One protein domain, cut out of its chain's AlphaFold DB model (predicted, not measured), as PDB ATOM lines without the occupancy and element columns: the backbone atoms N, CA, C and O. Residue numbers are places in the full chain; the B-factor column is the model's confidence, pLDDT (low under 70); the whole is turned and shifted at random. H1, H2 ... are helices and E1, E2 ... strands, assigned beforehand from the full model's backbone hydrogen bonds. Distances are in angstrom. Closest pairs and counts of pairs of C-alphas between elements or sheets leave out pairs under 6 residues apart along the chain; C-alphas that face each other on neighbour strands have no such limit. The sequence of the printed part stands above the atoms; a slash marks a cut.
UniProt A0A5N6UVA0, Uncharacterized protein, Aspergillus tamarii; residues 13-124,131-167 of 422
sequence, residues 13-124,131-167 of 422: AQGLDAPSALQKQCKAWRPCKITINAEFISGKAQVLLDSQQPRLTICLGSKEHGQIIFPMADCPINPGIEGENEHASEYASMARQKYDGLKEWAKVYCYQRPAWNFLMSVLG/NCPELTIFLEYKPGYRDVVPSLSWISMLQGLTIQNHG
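Overview. This is residues 13 to 124 and 131 to 167 of the 422 residues of an uncharacterized protein of Aspergillus tamarii (UniProt A0A5N6UVA0). A twisted, curled antiparallel sheet of seven strands makes the body, with the long helix H4 packed on one face and H2 packed crosswise on the other, three layers in all. The short H1 only grazes the sheet beside E2, and H3 lies away from the sheet and from the other helices. The 149 printed residues hold four named helices and seven named strands, in the order H1 E1 E2 E3 E4 E5 H2 E6 H3 E7 H4, and the class is mixed, helices and strands. The sheet's order is E4 E3 E2 E1 E7 E6 E5. The whole is compact, with a radius of gyration of the C-alphas of 15.1 A, and rounded, spanning 45 by 44 by 36 A.

Arrangement. Read the sheet across from E4, residues 68 to 71, through E3, 55 to 59, E2, 39 to 48, E1, 30 to 36, E7, 135 to 140, and E6, 108 to 113, to E5, 78 to 81. From edge to edge the strands' lines turn by 105 degrees and the way across turns by 80 degrees. E1 E2 E3 E4 form a meander, each strand the antiparallel neighbour of the one before, in three hairpins. Within hydrogen-bond range look for N 58 and O 68 at 2.8 A between E3 and E4, N 44 and O 59 at 2.8 A between E2 and E3, and N 34 and O 41 at 2.8 A between E1 and E2. Further across, find N 138 and O 33 at 2.8 A between E7 and E1, N 113 and O 135 at 2.8 A between E6 and E7, and N 78 and O 112 at 2.7 A between E5 and E6. H4, residues 148 to 166, is on the sheet at a height of 8.7 A, only just over E6, on which 3 of its C-alphas fall; it runs along the strands, at 2 degrees to E6 on the local plane. Its closest C-alphas with E5 are those of Leu 152 and Pro 79, 5.8 A apart. H2, residues 86 to 98, is on the sheet at a height of 9.1 A and runs across the strands, at 80 degrees to E1 on the local plane. Its closest C-alphas with E5 are those of Ala 88 and Gly 80, 5.3 A apart. H1, residues 20 to 26, only grazes the sheet, with its residues 22 to 26; the C-alphas of Cys 26 and Val 47 are its closest to E2, at 5.1 A. H1 and H4 only just touch, with 3 pairs of C-alphas within 8 A, about perpendicular at 84 degrees; H4 uses residues 150 to 151 alone, and the closest C-alphas are those of Cys 26 and Ser 151, 7.0 A apart. H3, residues 117 to 123, is not on the sheet and touches no helix. Every O i to N i+4 pair is within hydrogen-bond range in H1, H2 and H4; in H3 1 of 3 is, beside 2 of 4 O i to N i+3 pairs.

Along the chain. Find C-alpha 20 at (-35.657, -0.293, -26.025), where H1 begins. E1, residues 30 to 36, is 18.6 A long; E2, residues 39 to 48, is 25.9 A long and bends by 68 degrees at residue 42. E3 at residues 55 to 59, E4 at 68 to 71 and E5 at 78 to 81 are shorter. H2 starts with C-alpha 86 at (-57.669, 19.465, -33.987) and runs 18.6 A to C-alpha 98. E6, residues 108 to 113, is 16.0 A long, and H3 follows at residues 117 to 123. E7, residues 135 to 140, is 16.8 A long. H4 runs 27.0 A from C-alpha 148 to C-alpha 166 at (-30.275, 25.402, -33.657).

Size, cuts and confidence. The C-alphas of Ala 13 and Gln 97 are the two farthest apart, at 45.2 A. Residues 125 to 130 are not printed, and C-alphas 124 and 131 stand 14.1 A apart across this cut, which falls in the link from H3 to E7. Of the links that are printed whole, none is long. The mean pLDDT of the printed part is 77.1; look for values under 70 at 43 residues, among them 13 to 18, 62 to 69, 114 to 124 and 160 to 167.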
ATOM      1  N   ALA A  13     -22.602  10.717 -27.224       38.88
ATOM      2  CA  ALA A  13     -23.544   9.673 -27.613       38.88
ATOM      3  C   ALA A  13     -24.336   9.220 -26.382       38.88
ATOM      4  O   ALA A  13     -23.775   8.585 -25.493       38.88
ATOM      5  N   GLN A  14     -25.625   9.561 -26.342       44.66
ATOM      6  CA  GLN A  14     -26.515   9.282 -25.208       44.66
ATOM      7  C   GLN A  14     -26.985   7.806 -25.169       44.66
ATOM      8  O   GLN A  14     -27.236   7.256 -24.096       44.66
ATOM      9  N   GLY A  15     -26.961   7.105 -26.314       43.75
ATOM     10  CA  GLY A  15     -27.127   5.652 -26.407       43.75
ATOM     11  C   GLY A  15     -28.494   5.216 -26.945       43.75
ATOM     12  O   GLY A  15     -28.848   5.509 -28.083       43.75
ATOM     13  N   LEU A  16     -29.226   4.410 -26.167       47.81
ATOM     14  CA  LEU A  16     -30.605   4.007 -26.476       47.81
ATOM     15  C   LEU A  16     -31.569   4.932 -25.730       47.81
ATOM     16  O   LEU A  16     -32.058   4.593 -24.655       47.81
ATOM     17  N   ASP A  17     -31.806   6.106 -26.303       58.81
ATOM     18  CA  ASP A  17     -32.420   7.234 -25.586       58.81
ATOM     19  C   ASP A  17     -33.912   7.018 -25.328       58.81
ATOM     20  O   ASP A  17     -34.412   7.239 -24.227       58.81
ATOM     21  N   ALA A  18     -34.618   6.517 -26.343       65.44
ATOM     22  CA  ALA A  18     -35.973   6.013 -26.187       65.44
ATOM     23  C   ALA A  18     -35.945   4.573 -25.631       65.44
ATOM     24  O   ALA A  18     -35.100   3.775 -26.056       65.44
ATOM     25  N   PRO A  19     -36.903   4.182 -24.763       77.75
ATOM     26  CA  PRO A  19     -36.975   2.834 -24.201       77.75
ATOM     27  C   PRO A  19     -36.848   1.741 -25.269       77.75
ATOM     28  O   PRO A  19     -37.520   1.783 -26.299       77.75
ATOM     29  N   SER A  20     -36.012   0.729 -25.023       72.38
ATOM     30  CA  SER A  20     -35.657  -0.293 -26.025       72.38
ATOM     31  C   SER A  20     -36.871  -1.028 -26.617       72.38
ATOM     32  O   SER A  20     -36.902  -1.321 -27.816       72.38
ATOM     33  N   ALA A  21     -37.908  -1.260 -25.807       81.31
ATOM     34  CA  ALA A  21     -39.191  -1.806 -26.247       81.31
ATOM     35  C   ALA A  21     -39.923  -0.878 -27.238       81.31
ATOM     36  O   ALA A  21     -40.401  -1.353 -28.270       81.31
ATOM     37  N   LEU A  22     -39.943   0.433 -26.965       81.44
ATOM     38  CA  LEU A  22     -40.541   1.446 -27.837       81.44
ATOM     39  C   LEU A  22     -39.756   1.564 -29.149       81.44
ATOM     40  O   LEU A  22     -40.352   1.476 -30.220       81.44
ATOM     41  N   GLN A  23     -38.420   1.643 -29.101       76.19
ATOM     42  CA  GLN A  23     -37.600   1.644 -30.320       76.19
ATOM     43  C   GLN A  23     -37.879   0.425 -31.212       76.19
ATOM     44  O   GLN A  23     -37.980   0.567 -32.431       76.19
ATOM     45  N   LYS A  24     -38.004  -0.774 -30.626       82.06
ATOM     46  CA  LYS A  24     -38.308  -2.004 -31.374       82.06
ATOM     47  C   LYS A  24     -39.677  -1.935 -32.062       82.06
ATOM     48  O   LYS A  24     -39.821  -2.469 -33.158       82.06
ATOM     49  N   GLN A  25     -40.655  -1.274 -31.443       85.06
ATOM     50  CA  GLN A  25     -41.999  -1.079 -31.994       85.06
ATOM     51  C   GLN A  25     -42.019  -0.006 -33.098       85.06
ATOM     52  O   GLN A  25     -42.570  -0.259 -34.167       85.06
ATOM     53  N   CYS A  26     -41.358   1.141 -32.907       84.81
ATOM     54  CA  CYS A  26     -41.313   2.225 -33.902       84.81
ATOM     55  C   CYS A  26     -40.523   1.860 -35.175       84.81
ATOM     56  O   CYS A  26     -40.872   2.308 -36.270       84.81
ATOM     57  N   LYS A  27     -39.509   0.987 -35.050       83.50
ATOM     58  CA  LYS A  27     -38.745   0.405 -36.174       83.50
ATOM     59  C   LYS A  27     -39.562  -0.590 -37.025       83.50
ATOM     60  O   LYS A  27     -39.053  -1.097 -38.025       83.50
ATOM     61  N   ALA A  28     -40.807  -0.904 -36.655       88.94
ATOM     62  CA  ALA A  28     -41.683  -1.735 -37.473       88.94
ATOM     63  C   ALA A  28     -42.252  -0.937 -38.658       88.94
ATOM     64  O   ALA A  28     -42.855   0.120 -38.484       88.94
ATOM     65  N   TRP A  29     -42.114  -1.479 -39.869       89.69
ATOM     66  CA  TRP A  29     -42.705  -0.892 -41.073       89.69
ATOM     67  C   TRP A  29     -44.221  -1.066 -41.077       89.69
ATOM     68  O   TRP A  29     -44.726  -2.188 -41.109       89.69
ATOM     69  N   ARG A  30     -44.942   0.052 -41.103       93.06
ATOM     70  CA  ARG A  30     -46.405   0.117 -41.100       93.06
ATOM     71  C   ARG A  30     -46.924   0.617 -42.442       93.06
ATOM     72  O   ARG A  30     -46.316   1.538 -42.980       93.06
ATOM     73  N   PRO A  31     -48.019   0.060 -42.990       93.69
ATOM     74  CA  PRO A  31     -48.684   0.646 -44.148       93.69
ATOM     75  C   PRO A  31     -49.021   2.119 -43.895       93.69
ATOM     76  O   PRO A  31     -49.518   2.467 -42.824       93.69
ATOM     77  N   CYS A  32     -48.750   2.972 -44.879       94.19
ATOM     78  CA  CYS A  32     -49.070   4.393 -44.829       94.19
ATOM     79  C   CYS A  32     -49.725   4.854 -46.135       94.19
ATOM     80  O   CYS A  32     -49.501   4.276 -47.204       94.19
ATOM     81  N   LYS A  33     -50.512   5.923 -46.043       93.56
ATOM     82  CA  LYS A  33     -51.005   6.700 -47.183       93.56
ATOM     83  C   LYS A  33     -50.339   8.067 -47.143       93.56
ATOM     84  O   LYS A  33     -50.174   8.631 -46.067       93.56
ATOM     85  N   ILE A  34     -49.920   8.578 -48.288       90.19
ATOM     86  CA  ILE A  34     -49.117   9.796 -48.381       90.19
ATOM     87  C   ILE A  34     -49.819  10.731 -49.354       90.19
ATOM     88  O   ILE A  34     -50.055  10.349 -50.501       90.19
ATOM     89  N   THR A  35     -50.144  11.938 -48.908       87.06
ATOM     90  CA  THR A  35     -50.606  13.012 -49.790       87.06
ATOM     91  C   THR A  35     -49.426  13.889 -50.172       87.06
ATOM     92  O   THR A  35     -48.737  14.412 -49.293       87.06
ATOM     93  N   ILE A  36     -49.220  14.059 -51.476       78.81
ATOM     94  CA  ILE A  36     -48.286  15.029 -52.052       78.81
ATOM     95  C   ILE A  36     -49.072  15.793 -53.114       78.81
ATOM     96  O   ILE A  36     -49.508  15.210 -54.105       78.81
ATOM     97  N   ASN A  37     -49.284  17.093 -52.922       74.00
ATOM     98  CA  ASN A  37     -50.060  17.932 -53.839       74.00
ATOM     99  C   ASN A  37     -51.507  17.408 -54.048       74.00
ATOM    100  O   ASN A  37     -52.347  17.441 -53.145       74.00
ATOM    101  N   ALA A  38     -51.825  16.949 -55.261       72.56
ATOM    102  CA  ALA A  38     -53.085  16.291 -55.596       72.56
ATOM    103  C   ALA A  38     -52.996  14.755 -55.553       72.56
ATOM    104  O   ALA A  38     -54.039  14.103 -55.596       72.56
ATOM    105  N   GLU A  39     -51.804  14.180 -55.419       77.81
ATOM    106  CA  GLU A  39     -51.560  12.742 -55.488       77.81
ATOM    107  C   GLU A  39     -51.737  12.046 -54.134       77.81
ATOM    108  O   GLU A  39     -51.517  12.626 -53.067       77.81
ATOM    109  N   PHE A  40     -52.123  10.769 -54.195       85.31
ATOM    110  CA  PHE A  40     -52.366   9.916 -53.038       85.31
ATOM    111  C   PHE A  40     -51.657   8.575 -53.228       85.31
ATOM    112  O   PHE A  40     -52.092   7.720 -53.999       85.31
ATOM    113  N   ILE A  41     -50.537   8.403 -52.533       86.88
ATOM    114  CA  ILE A  41     -49.593   7.305 -52.749       86.88
ATOM    115  C   ILE A  41     -49.678   6.327 -51.574       86.88
ATOM    116  O   ILE A  41     -49.738   6.728 -50.412       86.88
ATOM    117  N   SER A  42     -49.677   5.023 -51.859       90.19
ATOM    118  CA  SER A  42     -49.581   3.986 -50.823       90.19
ATOM    119  C   SER A  42     -48.130   3.554 -50.628       90.19
ATOM    120  O   SER A  42     -47.399   3.350 -51.595       90.19
ATOM    121  N   GLY A  43     -47.718   3.367 -49.379       90.25
ATOM    122  CA  GLY A  43     -46.367   2.930 -49.046       90.25
ATOM    123  C   GLY A  43     -46.300   2.255 -47.684       90.25
ATOM    124  O   GLY A  43     -47.307   1.805 -47.130       90.25
ATOM    125  N   LYS A  44     -45.092   2.197 -47.133       91.94
ATOM    126  CA  LYS A  44     -44.847   1.861 -45.732       91.94
ATOM    127  C   LYS A  44     -44.003   2.953 -45.093       91.94
ATOM    128  O   LYS A  44     -43.121   3.496 -45.752       91.94
ATOM    129  N   ALA A  45     -44.216   3.216 -43.812       91.44
ATOM    130  CA  ALA A  45     -43.396   4.118 -43.017       91.44
ATOM    131  C   ALA A  45     -42.904   3.444 -41.725       91.44
ATOM    132  O   ALA A  45     -43.541   2.525 -41.208       91.44
ATOM    133  N   GLN A  46     -41.766   3.903 -41.210       91.38
ATOM    134  CA  GLN A  46     -41.215   3.559 -39.893       91.38
ATOM    135  C   GLN A  46     -40.644   4.823 -39.237       91.38
ATOM    136  O   GLN A  46     -40.248   5.756 -39.942       91.38
ATOM    137  N   VAL A  47     -40.528   4.837 -37.908       88.12
ATOM    138  CA  VAL A  47     -39.866   5.925 -37.173       88.12
ATOM    139  C   VAL A  47     -38.678   5.396 -36.384       88.12
ATOM    140  O   VAL A  47     -38.756   4.366 -35.716       88.12
ATOM    141  N   LEU A  48     -37.571   6.134 -36.428       84.25
ATOM    142  CA  LEU A  48     -36.401   5.888 -35.601       84.25
ATOM    143  C   LEU A  48     -36.294   6.989 -34.542       84.25
ATOM    144  O   LEU A  48     -36.065   8.152 -34.867       84.25
ATOM    145  N   LEU A  49     -36.460   6.583 -33.279       75.62
ATOM    146  CA  LEU A  49     -36.293   7.406 -32.077       75.62
ATOM    147  C   LEU A  49     -34.840   7.310 -31.580       75.62
ATOM    148  O   LEU A  49     -34.538   6.640 -30.591       75.62
ATOM    149  N   ASP A  50     -33.949   7.908 -32.358       68.69
ATOM    150  CA  ASP A  50     -32.509   8.046 -32.128       68.69
ATOM    151  C   ASP A  50     -32.271   9.517 -31.750       68.69
ATOM    152  O   ASP A  50     -32.693  10.378 -32.516       68.69
ATOM    153  N   SER A  51     -31.685   9.848 -30.590       57.62
ATOM    154  CA  SER A  51     -31.527  11.266 -30.200       57.62
ATOM    155  C   SER A  51     -30.537  12.032 -31.074       57.62
ATOM    156  O   SER A  51     -30.645  13.254 -31.181       57.62
ATOM    157  N   GLN A  52     -29.595  11.336 -31.718       56.25
ATOM    158  CA  GLN A  52     -28.604  11.953 -32.595       56.25
ATOM    159  C   GLN A  52     -29.172  12.215 -33.989       56.25
ATOM    160  O   GLN A  52     -28.756  13.159 -34.660       56.25
ATOM    161  N   GLN A  53     -30.111  11.379 -34.444       63.28
ATOM    162  CA  GLN A  53     -30.754  11.554 -35.742       63.28
ATOM    163  C   GLN A  53     -32.184  10.980 -35.792       63.28
ATOM    164  O   GLN A  53     -32.433   9.980 -36.489       63.28
ATOM    165  N   PRO A  54     -33.141  11.623 -35.099       72.38
ATOM    166  CA  PRO A  54     -34.529  11.187 -35.092       72.38
ATOM    167  C   PRO A  54     -35.106  11.373 -36.492       72.38
ATOM    168  O   PRO A  54     -34.909  12.415 -37.122       72.38
ATOM    169  N   ARG A  55     -35.758  10.342 -37.034       80.81
ATOM    170  CA  ARG A  55     -36.183  10.358 -38.442       80.81
ATOM    171  C   ARG A  55     -37.400   9.502 -38.740       80.81
ATOM    172  O   ARG A  55     -37.563   8.403 -38.211       80.81
ATOM    173  N   LEU A  56     -38.213  10.004 -39.659       85.38
ATOM    174  CA  LEU A  56     -39.285   9.274 -40.322       85.38
ATOM    175  C   LEU A  56     -38.736   8.731 -41.646       85.38
ATOM    176  O   LEU A  56     -38.025   9.428 -42.369       85.38
ATOM    177  N   THR A  57     -39.012   7.469 -41.962       84.19
ATOM    178  CA  THR A  57     -38.581   6.847 -43.221       84.19
ATOM    179  C   THR A  57     -39.772   6.240 -43.936       84.19
ATOM    180  O   THR A  57     -40.540   5.506 -43.322       84.19
ATOM    181  N   ILE A  58     -39.894   6.517 -45.232       81.62
ATOM    182  CA  ILE A  58     -40.925   6.005 -46.131       81.62
ATOM    183  C   ILE A  58     -40.291   5.047 -47.142       81.62
ATOM    184  O   ILE A  58     -39.166   5.252 -47.589       81.62
ATOM    185  N   CYS A  59     -41.039   4.029 -47.545       80.81
ATOM    186  CA  CYS A  59     -40.758   3.155 -48.673       80.81
ATOM    187  C   CYS A  59     -42.009   3.097 -49.562       80.81
ATOM    188  O   CYS A  59     -43.105   2.802 -49.076       80.81
ATOM    189  N   LEU A  60     -41.851   3.394 -50.852       78.44
ATOM    190  CA  LEU A  60     -42.907   3.268 -51.857       78.44
ATOM    191  C   LEU A  60     -42.769   1.883 -52.507       78.44
ATOM    192  O   LEU A  60     -41.773   1.601 -53.164       78.44
ATOM    193  N   GLY A  61     -43.731   0.986 -52.276       75.81
ATOM    194  CA  GLY A  61     -43.642  -0.405 -52.741       75.81
ATOM    195  C   GLY A  61     -42.686  -1.280 -51.910       75.81
ATOM    196  O   GLY A  61     -43.025  -1.670 -50.787       75.81
ATOM    197  N   SER A  62     -41.524  -1.640 -52.477       66.88
ATOM    198  CA  SER A  62     -40.481  -2.461 -51.827       66.88
ATOM    199  C   SER A  62     -39.232  -1.636 -51.499       66.88
ATOM    200  O   SER A  62     -38.957  -0.620 -52.133       66.88
ATOM    201  N   LYS A  63     -38.428  -2.090 -50.525       58.16
ATOM    202  CA  LYS A  63     -37.194  -1.391 -50.112       58.16
ATOM    203  C   LYS A  63     -36.151  -1.279 -51.230       58.16
ATOM    204  O   LYS A  63     -35.273  -0.430 -51.134       58.16
ATOM    205  N   GLU A  64     -36.245  -2.128 -52.250       52.78
ATOM    206  CA  GLU A  64     -35.345  -2.146 -53.411       52.78
ATOM    207  C   GLU A  64     -35.599  -0.955 -54.346       52.78
ATOM    208  O   GLU A  64     -34.690  -0.530 -55.047       52.78
ATOM    209  N   HIS A  65     -36.800  -0.370 -54.294       51.97
ATOM    210  CA  HIS A  65     -37.182   0.830 -55.044       51.97
ATOM    211  C   HIS A  65     -36.778   2.134 -54.323       51.97
ATOM    212  O   HIS A  65     -37.177   3.225 -54.725       51.97
ATOM    213  N   GLY A  66     -35.981   2.030 -53.254       49.97
ATOM    214  CA  GLY A  66     -35.487   3.158 -52.469       49.97
ATOM    215  C   GLY A  66     -36.334   3.498 -51.240       49.97
ATOM    216  O   GLY A  66     -37.364   2.885 -50.938       49.97
ATOM    217  N   GLN A  67     -35.844   4.478 -50.479       68.12
ATOM    218  CA  GLN A  67     -36.484   5.003 -49.273       68.12
ATOM    219  C   GLN A  67     -36.367   6.528 -49.249       68.12
ATOM    220  O   GLN A  67     -35.326   7.076 -49.602       68.12
ATOM    221  N   ILE A  68     -37.421   7.203 -48.795       65.81
ATOM    222  CA  ILE A  68     -37.429   8.653 -48.570       65.81
ATOM    223  C   ILE A  68     -37.240   8.880 -47.071       65.81
ATOM    224  O   ILE A  68     -37.970   8.305 -46.261       65.81
ATOM    225  N   ILE A  69     -36.253   9.689 -46.689       68.81
ATOM    226  CA  ILE A  69     -35.879   9.910 -45.288       68.81
ATOM    227  C   ILE A  69     -36.120  11.369 -44.917       68.81
ATOM    228  O   ILE A  69     -35.655  12.279 -45.595       68.81
ATOM    229  N   PHE A  70     -36.801  11.572 -43.793       74.38
ATOM    230  CA  PHE A  70     -37.069  12.870 -43.190       74.38
ATOM    231  C   PHE A  70     -36.374  12.918 -41.823       74.38
ATOM    232  O   PHE A  70     -36.937  12.419 -40.843       74.38
ATOM    233  N   PRO A  71     -35.144  13.459 -41.728       70.12
ATOM    234  CA  PRO A  71     -34.513  13.755 -40.446       70.12
ATOM    235  C   PRO A  71     -35.285  14.882 -39.795       70.12
ATOM    236  O   PRO A  71     -35.461  15.937 -40.394       70.12
ATOM    237  N   MET A  72     -35.724  14.689 -38.564       73.25
ATOM    238  CA  MET A  72     -36.592  15.648 -37.888       73.25
ATOM    239  C   MET A  72     -35.864  16.953 -37.520       73.25
ATOM    240  O   MET A  72     -36.517  17.948 -37.223       73.25
ATOM    241  N   ALA A  73     -34.526  16.961 -37.606       63.50
ATOM    242  CA  ALA A  73     -33.679  18.146 -37.491       63.50
ATOM    243  C   ALA A  73     -33.850  19.132 -38.663       63.50
ATOM    244  O   ALA A  73     -33.999  20.332 -38.449       63.50
ATOM    245  N   ASP A  74     -33.870  18.619 -39.897       59.12
ATOM    246  CA  ASP A  74     -33.973  19.409 -41.137       59.12
ATOM    247  C   ASP A  74     -35.411  19.418 -41.705       59.12
ATOM    248  O   ASP A  74     -35.785  20.207 -42.580       59.12
ATOM    249  N   CYS A  75     -36.237  18.496 -41.211       70.00
ATOM    250  CA  CYS A  75     -37.606  18.241 -41.624       70.00
ATOM    251  C   CYS A  75     -38.522  18.200 -40.393       70.00
ATOM    252  O   CYS A  75     -38.995  17.114 -40.043       70.00
ATOM    253  N   PRO A  76     -38.789  19.345 -39.733       75.44
ATOM    254  CA  PRO A  76     -39.763  19.387 -38.656       75.44
ATOM    255  C   PRO A  76     -41.128  18.928 -39.182       75.44
ATOM    256  O   PRO A  76     -41.659  19.470 -40.153       75.44
ATOM    257  N   ILE A  77     -41.655  17.892 -38.541       84.25
ATOM    258  CA  ILE A  77     -42.990  17.338 -38.753       84.25
ATOM    259  C   ILE A  77     -43.875  17.679 -37.552       84.25
ATOM    260  O   ILE A  77     -43.407  17.722 -36.420       84.25
ATOM    261  N   ASN A  78     -45.159  17.880 -37.792       88.12
ATOM    262  CA  ASN A  78     -46.192  17.961 -36.777       88.12
ATOM    263  C   ASN A  78     -46.805  16.557 -36.649       88.12
ATOM    264  O   ASN A  78     -47.547  16.139 -37.546       88.12
ATOM    265  N   PRO A  79     -46.462  15.776 -35.609       92.19
ATOM    266  CA  PRO A  79     -47.154  14.530 -35.316       92.19
ATOM    267  C   PRO A  79     -48.536  14.816 -34.713       92.19
ATOM    268  O   PRO A  79     -48.688  15.716 -33.887       92.19
ATOM    269  N   GLY A  80     -49.540  14.011 -35.057       93.38
ATOM    270  CA  GLY A  80     -50.874  14.135 -34.471       93.38
ATOM    271  C   GLY A  80     -51.717  12.871 -34.593       93.38
ATOM    272  O   GLY A  80     -51.440  11.997 -35.414       93.38
ATOM    273  N   ILE A  81     -52.754  12.773 -33.761       94.94
ATOM    274  CA  ILE A  81     -53.750  11.695 -33.789       94.94
ATOM    275  C   ILE A  81     -55.119  12.331 -34.027       94.94
ATOM    276  O   ILE A  81     -55.488  13.303 -33.367       94.94
ATOM    277  N   GLU A  82     -55.872  11.777 -34.970       94.75
ATOM    278  CA  GLU A  82     -57.248  12.183 -35.251       94.75
ATOM    279  C   GLU A  82     -58.123  12.087 -33.989       94.75
ATOM    280  O   GLU A  82     -58.036  11.119 -33.237       94.75
ATOM    281  N   GLY A  83     -58.968  13.085 -33.739       92.31
ATOM    282  CA  GLY A  83     -59.833  13.175 -32.558       92.31
ATOM    283  C   GLY A  83     -59.121  13.554 -31.252       92.31
ATOM    284  O   GLY A  83     -59.794  13.802 -30.259       92.31
ATOM    285  N   GLU A  84     -57.787  13.620 -31.237       91.56
ATOM    286  CA  GLU A  84     -56.978  14.081 -30.092       91.56
ATOM    287  C   GLU A  84     -56.245  15.397 -30.396       91.56
ATOM    288  O   GLU A  84     -55.939  16.167 -29.490       91.56
ATOM    289  N   ASN A  85     -55.979  15.675 -31.675       89.88
ATOM    290  CA  ASN A  85     -55.414  16.926 -32.164       89.88
ATOM    291  C   ASN A  85     -56.336  17.511 -33.247       89.88
ATOM    292  O   ASN A  85     -56.709  16.811 -34.192       89.88
ATOM    293  N   GLU A  86     -56.715  18.783 -33.101       89.50
ATOM    294  CA  GLU A  86     -57.669  19.465 -33.987       89.50
ATOM    295  C   GLU A  86     -57.166  19.485 -35.437       89.50
ATOM    296  O   GLU A  86     -57.803  18.886 -36.300       89.50
ATOM    297  N   HIS A  87     -55.954  19.993 -35.680       86.44
ATOM    298  CA  HIS A  87     -55.335  19.994 -37.012       86.44
ATOM    299  C   HIS A  87     -55.240  18.595 -37.633       86.44
ATOM    300  O   HIS A  87     -55.628  18.396 -38.783       86.44
ATOM    301  N   ALA A  88     -54.791  17.582 -36.886       88.88
ATOM    302  CA  ALA A  88     -54.742  16.206 -37.389       88.88
ATOM    303  C   ALA A  88     -56.128  15.688 -37.822       88.88
ATOM    304  O   ALA A  88     -56.229  14.912 -38.774       88.88
ATOM    305  N   SER A  89     -57.187  16.139 -37.145       92.38
ATOM    306  CA  SER A  89     -58.580  15.815 -37.463       92.38
ATOM    307  C   SER A  89     -59.069  16.555 -38.710       92.38
ATOM    308  O   SER A  89     -59.704  15.942 -39.569       92.38
ATOM    309  N   GLU A  90     -58.720  17.837 -38.860       89.94
ATOM    310  CA  GLU A  90     -58.981  18.636 -40.066       89.94
ATOM    311  C   GLU A  90     -58.339  17.984 -41.302       89.94
ATOM    312  O   GLU A  90     -59.039  17.668 -42.269       89.94
ATOM    313  N   TYR A  91     -57.039  17.669 -41.248       87.75
ATOM    314  CA  TYR A  91     -56.330  17.021 -42.359       87.75
ATOM    315  C   TYR A  91     -56.869  15.619 -42.672       87.75
ATOM    316  O   TYR A  91     -56.990  15.269 -43.846       87.75
ATOM    317  N   ALA A  92     -57.229  14.817 -41.661       90.56
ATOM    318  CA  ALA A  92     -57.863  13.516 -41.880       90.56
ATOM    319  C   ALA A  92     -59.241  13.657 -42.554       90.56
ATOM    320  O   ALA A  92     -59.560  12.897 -43.471       90.56
ATOM    321  N   SER A  93     -60.041  14.650 -42.152       92.50
ATOM    322  CA  SER A  93     -61.341  14.960 -42.758       92.50
ATOM    323  C   SER A  93     -61.194  15.396 -44.221       92.50
ATOM    324  O   SER A  93     -61.789  14.781 -45.110       92.50
ATOM    325  N   MET A  94     -60.322  16.372 -44.502       89.19
ATOM    326  CA  MET A  94     -60.023  16.838 -45.865       89.19
ATOM    327  C   MET A  94     -59.512  15.700 -46.759       89.19
ATOM    328  O   MET A  94     -59.962  15.545 -47.897       89.19
ATOM    329  N   ALA A  95     -58.609  14.859 -46.243       88.50
ATOM    330  CA  ALA A  95     -58.086  13.720 -46.984       88.50
ATOM    331  C   ALA A  95     -59.170  12.669 -47.280       88.50
ATOM    332  O   ALA A  95     -59.213  12.169 -48.401       88.50
ATOM    333  N   ARG A  96     -60.091  12.373 -46.348       91.88
ATOM    334  CA  ARG A  96     -61.224  11.461 -46.609       91.88
ATOM    335  C   ARG A  96     -62.257  12.029 -47.581       91.88
ATOM    336  O   ARG A  96     -62.879  11.253 -48.299       91.88
ATOM    337  N   GLN A  97     -62.458  13.346 -47.628       91.06
ATOM    338  CA  GLN A  97     -63.337  13.965 -48.630       91.06
ATOM    339  C   GLN A  97     -62.756  13.835 -50.046       91.06
ATOM    340  O   GLN A  97     -63.499  13.577 -50.991       91.06
ATOM    341  N   LYS A  98     -61.431  13.977 -50.182       88.94
ATOM    342  CA  LYS A  98     -60.725  14.005 -51.470       88.94
ATOM    343  C   LYS A  98     -60.261  12.629 -51.972       88.94
ATOM    344  O   LYS A  98     -60.125  12.451 -53.179       88.94
ATOM    345  N   TYR A  99     -60.013  11.668 -51.077       87.69
ATOM    346  CA  TYR A  99     -59.403  10.375 -51.405       87.69
ATOM    347  C   TYR A  99     -60.129   9.198 -50.738       87.69
ATOM    348  O   TYR A  99     -60.142   9.061 -49.513       87.69
ATOM    349  N   ASP A 100     -60.668   8.283 -51.548       86.56
ATOM    350  CA  ASP A 100     -61.401   7.109 -51.049       86.56
ATOM    351  C   ASP A 100     -60.532   6.165 -50.211       86.56
ATOM    352  O   ASP A 100     -60.994   5.614 -49.214       86.56
ATOM    353  N   GLY A 101     -59.245   6.035 -50.546       84.25
ATOM    354  CA  GLY A 101     -58.318   5.109 -49.886       84.25
ATOM    355  C   GLY A 101     -57.934   5.451 -48.438       84.25
ATOM    356  O   GLY A 101     -57.031   4.806 -47.904       84.25
ATOM    357  N   LEU A 102     -58.568   6.460 -47.824       90.06
ATOM    358  CA  LEU A 102     -58.510   6.756 -46.385       90.06
ATOM    359  C   LEU A 102     -59.869   6.536 -45.676       90.06
ATOM    360  O   LEU A 102     -59.923   6.515 -44.447       90.06
ATOM    361  N   LYS A 103     -60.972   6.347 -46.420       89.81
ATOM    362  CA  LYS A 103     -62.325   6.140 -45.862       89.81
ATOM    363  C   LYS A 103     -62.463   4.810 -45.117       89.81
ATOM    364  O   LYS A 103     -63.229   4.723 -44.167       89.81
ATOM    365  N   GLU A 104     -61.682   3.806 -45.510       90.75
ATOM    366  CA  GLU A 104     -61.610   2.493 -44.852       90.75
ATOM    367  C   GLU A 104     -60.968   2.548 -43.452       90.75
ATOM    368  O   GLU A 104     -61.123   1.620 -42.659       90.75
ATOM    369  N   TRP A 105     -60.221   3.612 -43.132       93.00
ATOM    370  CA  TRP A 105     -59.491   3.732 -41.869       93.00
ATOM    371  C   TRP A 105     -60.320   4.486 -40.830       93.00
ATOM    372  O   TRP A 105     -60.466   5.707 -40.895       93.00
ATOM    373  N   ALA A 106     -60.823   3.747 -39.836       92.81
ATOM    374  CA  ALA A 106     -61.698   4.268 -38.782       92.81
ATOM    375  C   ALA A 106     -61.064   5.386 -37.932       92.81
ATOM    376  O   ALA A 106     -61.774   6.269 -37.463       92.81
ATOM    377  N   LYS A 107     -59.740   5.350 -37.732       94.62
ATOM    378  CA  LYS A 107     -58.965   6.398 -37.057       94.62
ATOM    379  C   LYS A 107     -57.547   6.433 -37.624       94.62
ATOM    380  O   LYS A 107     -56.986   5.376 -37.930       94.62
ATOM    381  N   VAL A 108     -56.947   7.615 -37.743       95.12
ATOM    382  CA  VAL A 108     -55.565   7.776 -38.230       95.12
ATOM    383  C   VAL A 108     -54.668   8.534 -37.252       95.12
ATOM    384  O   VAL A 108     -55.127   9.298 -36.406       95.12
ATOM    385  N   TYR A 109     -53.362   8.329 -37.391       95.12
ATOM    386  CA  TYR A 109     -52.344   9.257 -36.905       95.12
ATOM    387  C   TYR A 109     -51.486   9.707 -38.082       95.12
ATOM    388  O   TYR A 109     -51.316   8.966 -39.055       95.12
ATOM    389  N   CYS A 110     -50.991  10.935 -38.028       93.00
ATOM    390  CA  CYS A 110     -50.304  11.563 -39.142       93.00
ATOM    391  C   CYS A 110     -48.978  12.202 -38.731       93.00
ATOM    392  O   CYS A 110     -48.788  12.638 -37.596       93.00
ATOM    393  N   TYR A 111     -48.071  12.259 -39.704       91.44
ATOM    394  CA  TYR A 111     -46.906  13.130 -39.700       91.44
ATOM    395  C   TYR A 111     -47.099  14.145 -40.821       91.44
ATOM    396  O   TYR A 111     -47.054  13.785 -42.000       91.44
ATOM    397  N   GLN A 112     -47.366  15.393 -40.456       87.44
ATOM    398  CA  GLN A 112     -47.604  16.485 -41.394       87.44
ATOM    399  C   GLN A 112     -46.366  17.382 -41.468       87.44
ATOM    400  O   GLN A 112     -45.773  17.684 -40.441       87.44
ATOM    401  N   ARG A 113     -45.979  17.863 -42.649       80.44
ATOM    402  CA  ARG A 113     -45.002  18.951 -42.795       80.44
ATOM    403  C   ARG A 113     -45.683  20.172 -43.425       80.44
ATOM    404  O   ARG A 113     -45.965  20.126 -44.626       80.44
ATOM    405  N   PRO A 114     -45.927  21.259 -42.670       61.47
ATOM    406  CA  PRO A 114     -46.440  22.496 -43.250       61.47
ATOM    407  C   PRO A 114     -45.363  23.156 -44.131       61.47
ATOM    408  O   PRO A 114     -44.254  23.390 -43.661       61.47
ATOM    409  N   ALA A 115     -45.715  23.432 -45.396       59.97
ATOM    410  CA  ALA A 115     -44.981  24.191 -46.430       59.97
ATOM    411  C   ALA A 115     -43.468  23.899 -46.641       59.97
ATOM    412  O   ALA A 115     -42.614  24.118 -45.782       59.97
ATOM    413  N   TRP A 116     -43.083  23.494 -47.859       61.50
ATOM    414  CA  TRP A 116     -41.729  22.989 -48.141       61.50
ATOM    415  C   TRP A 116     -40.774  23.982 -48.835       61.50
ATOM    416  O   TRP A 116     -40.097  23.639 -49.804       61.50
ATOM    417  N   ASN A 117     -40.625  25.195 -48.300       51.50
ATOM    418  CA  ASN A 117     -39.743  26.217 -48.898       51.50
ATOM    419  C   ASN A 117     -38.251  25.803 -48.938       51.50
ATOM    420  O   ASN A 117     -37.499  26.249 -49.802       51.50
ATOM    421  N   PHE A 118     -37.807  24.941 -48.015       44.50
ATOM    422  CA  PHE A 118     -36.384  24.640 -47.818       44.50
ATOM    423  C   PHE A 118     -35.735  23.795 -48.934       44.50
ATOM    424  O   PHE A 118     -34.583  24.052 -49.284       44.50
ATOM    425  N   LEU A 119     -36.443  22.828 -49.541       44.94
ATOM    426  CA  LEU A 119     -35.834  21.937 -50.550       44.94
ATOM    427  C   LEU A 119     -35.377  22.708 -51.798       44.94
ATOM    428  O   LEU A 119     -34.364  22.376 -52.405       44.94
ATOM    429  N   MET A 120     -36.093  23.782 -52.124       42.53
ATOM    430  CA  MET A 120     -35.823  24.668 -53.257       42.53
ATOM    431  C   MET A 120     -34.454  25.354 -53.129       42.53
ATOM    432  O   MET A 120     -33.738  25.490 -54.114       42.53
ATOM    433  N   SER A 121     -34.036  25.691 -51.902       40.91
ATOM    434  CA  SER A 121     -32.698  26.249 -51.631       40.91
ATOM    435  C   SER A 121     -31.565  25.213 -51.699       40.91
ATOM    436  O   SER A 121     -30.407  25.577 -51.898       40.91
ATOM    437  N   VAL A 122     -31.887  23.920 -51.561       38.03
ATOM    438  CA  VAL A 122     -30.921  22.808 -51.618       38.03
ATOM    439  C   VAL A 122     -30.746  22.286 -53.050       38.03
ATOM    440  O   VAL A 122     -29.644  21.893 -53.427       38.03
ATOM    441  N   LEU A 123     -31.810  22.310 -53.860       38.75
ATOM    442  CA  LEU A 123     -31.818  21.816 -55.245       38.75
ATOM    443  C   LEU A 123     -31.354  22.851 -56.293       38.75
ATOM    444  O   LEU A 123     -31.071  22.477 -57.432       38.75
ATOM    445  N   GLY A 124     -31.214  24.124 -55.907       40.66
ATOM    446  CA  GLY A 124     -30.634  25.193 -56.727       40.66
ATOM    447  C   GLY A 124     -31.592  25.846 -57.734       40.66
ATOM    448  O   GLY A 124     -32.691  25.361 -58.002       40.66
ATOM    449  N   ASN A 131     -43.874  24.974 -56.559       45.19
ATOM    450  CA  ASN A 131     -44.650  25.116 -55.327       45.19
ATOM    451  C   ASN A 131     -45.021  23.702 -54.865       45.19
ATOM    452  O   ASN A 131     -45.921  23.090 -55.436       45.19
ATOM    453  N   CYS A 132     -44.303  23.171 -53.873       48.62
ATOM    454  CA  CYS A 132     -44.577  21.874 -53.264       48.62
ATOM    455  C   CYS A 132     -45.386  22.093 -51.972       48.62
ATOM    456  O   CYS A 132     -44.794  22.350 -50.915       48.62
ATOM    457  N   PRO A 133     -46.733  22.083 -52.043       62.28
ATOM    458  CA  PRO A 133     -47.584  22.132 -50.864       62.28
ATOM    459  C   PRO A 133     -47.411  20.900 -49.966       62.28
ATOM    460  O   PRO A 133     -46.764  19.913 -50.304       62.28
ATOM    461  N   GLU A 134     -48.013  21.033 -48.792       70.31
ATOM    462  CA  GLU A 134     -47.988  20.151 -47.626       70.31
ATOM    463  C   GLU A 134     -47.848  18.649 -47.929       70.31
ATOM    464  O   GLU A 134     -48.661  18.038 -48.625       70.31
ATOM    465  N   LEU A 135     -46.833  18.043 -47.310       83.56
ATOM    466  CA  LEU A 135     -46.675  16.596 -47.231       83.56
ATOM    467  C   LEU A 135     -47.389  16.098 -45.971       83.56
ATOM    468  O   LEU A 135     -47.013  16.496 -44.868       83.56
ATOM    469  N   THR A 136     -48.324  15.160 -46.120       88.00
ATOM    470  CA  THR A 136     -48.940  14.477 -44.970       88.00
ATOM    471  C   THR A 136     -48.871  12.970 -45.144       88.00
ATOM    472  O   THR A 136     -49.218  12.420 -46.189       88.00
ATOM    473  N   ILE A 137     -48.390  12.292 -44.105       91.38
ATOM    474  CA  ILE A 137     -48.176  10.846 -44.076       91.38
ATOM    475  C   ILE A 137     -49.124  10.275 -43.029       91.38
ATOM    476  O   ILE A 137     -48.900  10.439 -41.832       91.38
ATOM    477  N   PHE A 138     -50.186   9.622 -43.482       94.00
ATOM    478  CA  PHE A 138     -51.212   9.000 -42.655       94.00
ATOM    479  C   PHE A 138     -50.882   7.532 -42.389       94.00
ATOM    480  O   PHE A 138     -50.485   6.792 -43.293       94.00
ATOM    481  N   LEU A 139     -51.114   7.090 -41.159       94.31
ATOM    482  CA  LEU A 139     -51.002   5.707 -40.721       94.31
ATOM    483  C   LEU A 139     -52.283   5.304 -39.981       94.31
ATOM    484  O   LEU A 139     -52.853   6.085 -39.221       94.31
ATOM    485  N   GLU A 140     -52.727   4.068 -40.189       94.44
ATOM    486  CA  GLU A 140     -53.916   3.518 -39.533       94.44
ATOM    487  C   GLU A 140     -53.693   3.402 -38.012       94.44
ATOM    488  O   GLU A 140     -52.775   2.707 -37.560       94.44
ATOM    489  N   TYR A 141     -54.532   4.062 -37.211       91.56
ATOM    490  CA  TYR A 141     -54.500   3.957 -35.753       91.56
ATOM    491  C   TYR A 141     -55.348   2.768 -35.294       91.56
ATOM    492  O   TYR A 141     -56.565   2.755 -35.475       91.56
ATOM    493  N   LYS A 142     -54.725   1.783 -34.636       89.81
ATOM    494  CA  LYS A 142     -55.437   0.651 -34.016       89.81
ATOM    495  C   LYS A 142     -55.414   0.787 -32.498       89.81
ATOM    496  O   LYS A 142     -54.335   1.023 -31.959       89.81
ATOM    497  N   PRO A 143     -56.527   0.533 -31.780       80.25
ATOM    498  CA  PRO A 143     -56.561   0.586 -30.313       80.25
ATOM    499  C   PRO A 143     -55.514  -0.292 -29.601       80.25
ATOM    500  O   PRO A 143     -55.160  -0.028 -28.457       80.25
ATOM    501  N   GLY A 144     -54.987  -1.327 -30.269       83.88
ATOM    502  CA  GLY A 144     -53.899  -2.162 -29.748       83.88
ATOM    503  C   GLY A 144     -52.487  -1.557 -29.849       83.88
ATOM    504  O   GLY A 144     -51.562  -2.107 -29.252       83.88
ATOM    505  N   TYR A 145     -52.283  -0.458 -30.585       85.56
ATOM    506  CA  TYR A 145     -50.962   0.146 -30.809       85.56
ATOM    507  C   TYR A 145     -50.532   1.049 -29.642       85.56
ATOM    508  O   TYR A 145     -50.553   2.276 -29.721       85.56
ATOM    509  N   ARG A 146     -50.096   0.416 -28.547       87.12
ATOM    510  CA  ARG A 146     -49.614   1.090 -27.323       87.12
ATOM    511  C   ARG A 146     -48.382   1.982 -27.529       87.12
ATOM    512  O   ARG A 146     -48.064   2.780 -26.655       87.12
ATOM    513  N   ASP A 147     -47.682   1.833 -28.648       86.06
ATOM    514  CA  ASP A 147     -46.469   2.579 -28.983       86.06
ATOM    515  C   ASP A 147     -46.735   3.941 -29.641       86.06
ATOM    516  O   ASP A 147     -45.857   4.798 -29.593       86.06
ATOM    517  N   VAL A 148     -47.921   4.168 -30.230       88.81
ATOM    518  CA  VAL A 148     -48.169   5.373 -31.044       88.81
ATOM    519  C   VAL A 148     -48.064   6.634 -30.192       88.81
ATOM    520  O   VAL A 148     -47.192   7.454 -30.467       88.81
ATOM    521  N   VAL A 149     -48.860   6.767 -29.126       91.12
ATOM    522  CA  VAL A 149     -48.844   7.964 -28.259       91.12
ATOM    523  C   VAL A 149     -47.440   8.241 -27.678       91.12
ATOM    524  O   VAL A 149     -46.955   9.362 -27.856       91.12
ATOM    525  N   PRO A 150     -46.716   7.259 -27.093       88.75
ATOM    526  CA  PRO A 150     -45.320   7.456 -26.699       88.75
ATOM    527  C   PRO A 150     -44.408   7.877 -27.854       88.75
ATOM    528  O   PRO A 150     -43.587   8.769 -27.669       88.75
ATOM    529  N   SER A 151     -44.541   7.278 -29.043       85.69
ATOM    530  CA  SER A 151     -43.695   7.628 -30.188       85.69
ATOM    531  C   SER A 151     -43.897   9.074 -30.632       85.69
ATOM    532  O   SER A 151     -42.911   9.778 -30.806       85.69
ATOM    533  N   LEU A 152     -45.143   9.555 -30.726       89.44
ATOM    534  CA  LEU A 152     -45.429  10.937 -31.114       89.44
ATOM    535  C   LEU A 152     -44.920  11.933 -30.064       89.44
ATOM    536  O   LEU A 152     -44.338  12.952 -30.421       89.44
ATOM    537  N   SER A 153     -45.065  11.610 -28.776       86.38
ATOM    538  CA  SER A 153     -44.509  12.415 -27.680       86.38
ATOM    539  C   SER A 153     -42.977  12.506 -27.748       86.38
ATOM    540  O   SER A 153     -42.424  13.604 -27.666       86.38
ATOM    541  N   TRP A 154     -42.290  11.382 -27.984       80.00
ATOM    542  CA  TRP A 154     -40.835  11.346 -28.170       80.00
ATOM    543  C   TRP A 154     -40.376  12.129 -29.402       80.00
ATOM    544  O   TRP A 154     -39.378  12.841 -29.332       80.00
ATOM    545  N   ILE A 155     -41.107  12.031 -30.512       82.12
ATOM    546  CA  ILE A 155     -40.858  12.786 -31.747       82.12
ATOM    547  C   ILE A 155     -40.940  14.291 -31.475       82.12
ATOM    548  O   ILE A 155     -39.956  14.997 -31.699       82.12
ATOM    549  N   SER A 156     -42.044  14.766 -30.888       84.19
ATOM    550  CA  SER A 156     -42.218  16.176 -30.517       84.19
ATOM    551  C   SER A 156     -41.137  16.672 -29.555       84.19
ATOM    552  O   SER A 156     -40.638  17.783 -29.717       84.19
ATOM    553  N   MET A 157     -40.732  15.855 -28.576       78.88
ATOM    554  CA  MET A 157     -39.673  16.206 -27.627       78.88
ATOM    555  C   MET A 157     -38.305  16.337 -28.314       78.88
ATOM    556  O   MET A 157     -37.632  17.353 -28.153       78.88
ATOM    557  N   LEU A 158     -37.896  15.337 -29.103       67.38
ATOM    558  CA  LEU A 158     -36.611  15.346 -29.812       67.38
ATOM    559  C   LEU A 158     -36.551  16.470 -30.859       67.38
ATOM    560  O   LEU A 158     -35.513  17.115 -31.022       67.38
ATOM    561  N   GLN A 159     -37.670  16.764 -31.521       73.88
ATOM    562  CA  GLN A 159     -37.805  17.941 -32.375       73.88
ATOM    563  C   GLN A 159     -37.683  19.244 -31.594       73.88
ATOM    564  O   GLN A 159     -36.923  20.109 -32.011       73.88
ATOM    565  N   GLY A 160     -38.378  19.381 -30.462       69.50
ATOM    566  CA  GLY A 160     -38.302  20.565 -29.606       69.50
ATOM    567  C   GLY A 160     -36.870  20.867 -29.169       69.50
ATOM    568  O   GLY A 160     -36.412  21.995 -29.337       69.50
ATOM    569  N   LEU A 161     -36.131  19.845 -28.720       62.81
ATOM    570  CA  LEU A 161     -34.702  19.960 -28.401       62.81
ATOM    571  C   LEU A 161     -33.881  20.427 -29.610       62.81
ATOM    572  O   LEU A 161     -33.026  21.301 -29.473       62.81
ATOM    573  N   THR A 162     -34.163  19.901 -30.800       59.28
ATOM    574  CA  THR A 162     -33.412  20.266 -32.008       59.28
ATOM    575  C   THR A 162     -33.716  21.704 -32.447       59.28
ATOM    576  O   THR A 162     -32.805  22.464 -32.758       59.28
ATOM    577  N   ILE A 163     -34.982  22.125 -32.392       64.25
ATOM    578  CA  ILE A 163     -35.421  23.487 -32.734       64.25
ATOM    579  C   ILE A 163     -34.831  24.512 -31.755       64.25
ATOM    580  O   ILE A 163     -34.268  25.516 -32.187       64.25
ATOM    581  N   GLN A 164     -34.900  24.245 -30.445       58.47
ATOM    582  CA  GLN A 164     -34.396  25.151 -29.404       58.47
ATOM    583  C   GLN A 164     -32.882  25.391 -29.489       58.47
ATOM    584  O   GLN A 164     -32.427  26.493 -29.193       58.47
ATOM    585  N   ASN A 165     -32.101  24.384 -29.892       52.66
ATOM    586  CA  ASN A 165     -30.639  24.478 -29.925       52.66
ATOM    587  C   ASN A 165     -30.066  25.038 -31.240       52.66
ATOM    588  O   ASN A 165     -28.897  25.422 -31.255       52.66
ATOM    589  N   HIS A 166     -30.834  25.074 -32.338       52.09
ATOM    590  CA  HIS A 166     -30.275  25.402 -33.657       52.09
ATOM    591  C   HIS A 166     -30.527  26.824 -34.174       52.09
ATOM    592  O   HIS A 166     -29.761  27.254 -35.035       52.09
ATOM    593  N   GLY A 167     -31.498  27.569 -33.632       41.91
ATOM    594  CA  GLY A 167     -31.693  29.014 -33.867       41.91
ATOM    595  C   GLY A 167     -32.206  29.403 -35.262       41.91
ATOM    596  O   GLY A 167     -33.213  30.092 -35.361       41.91
TER     597      GLY A 167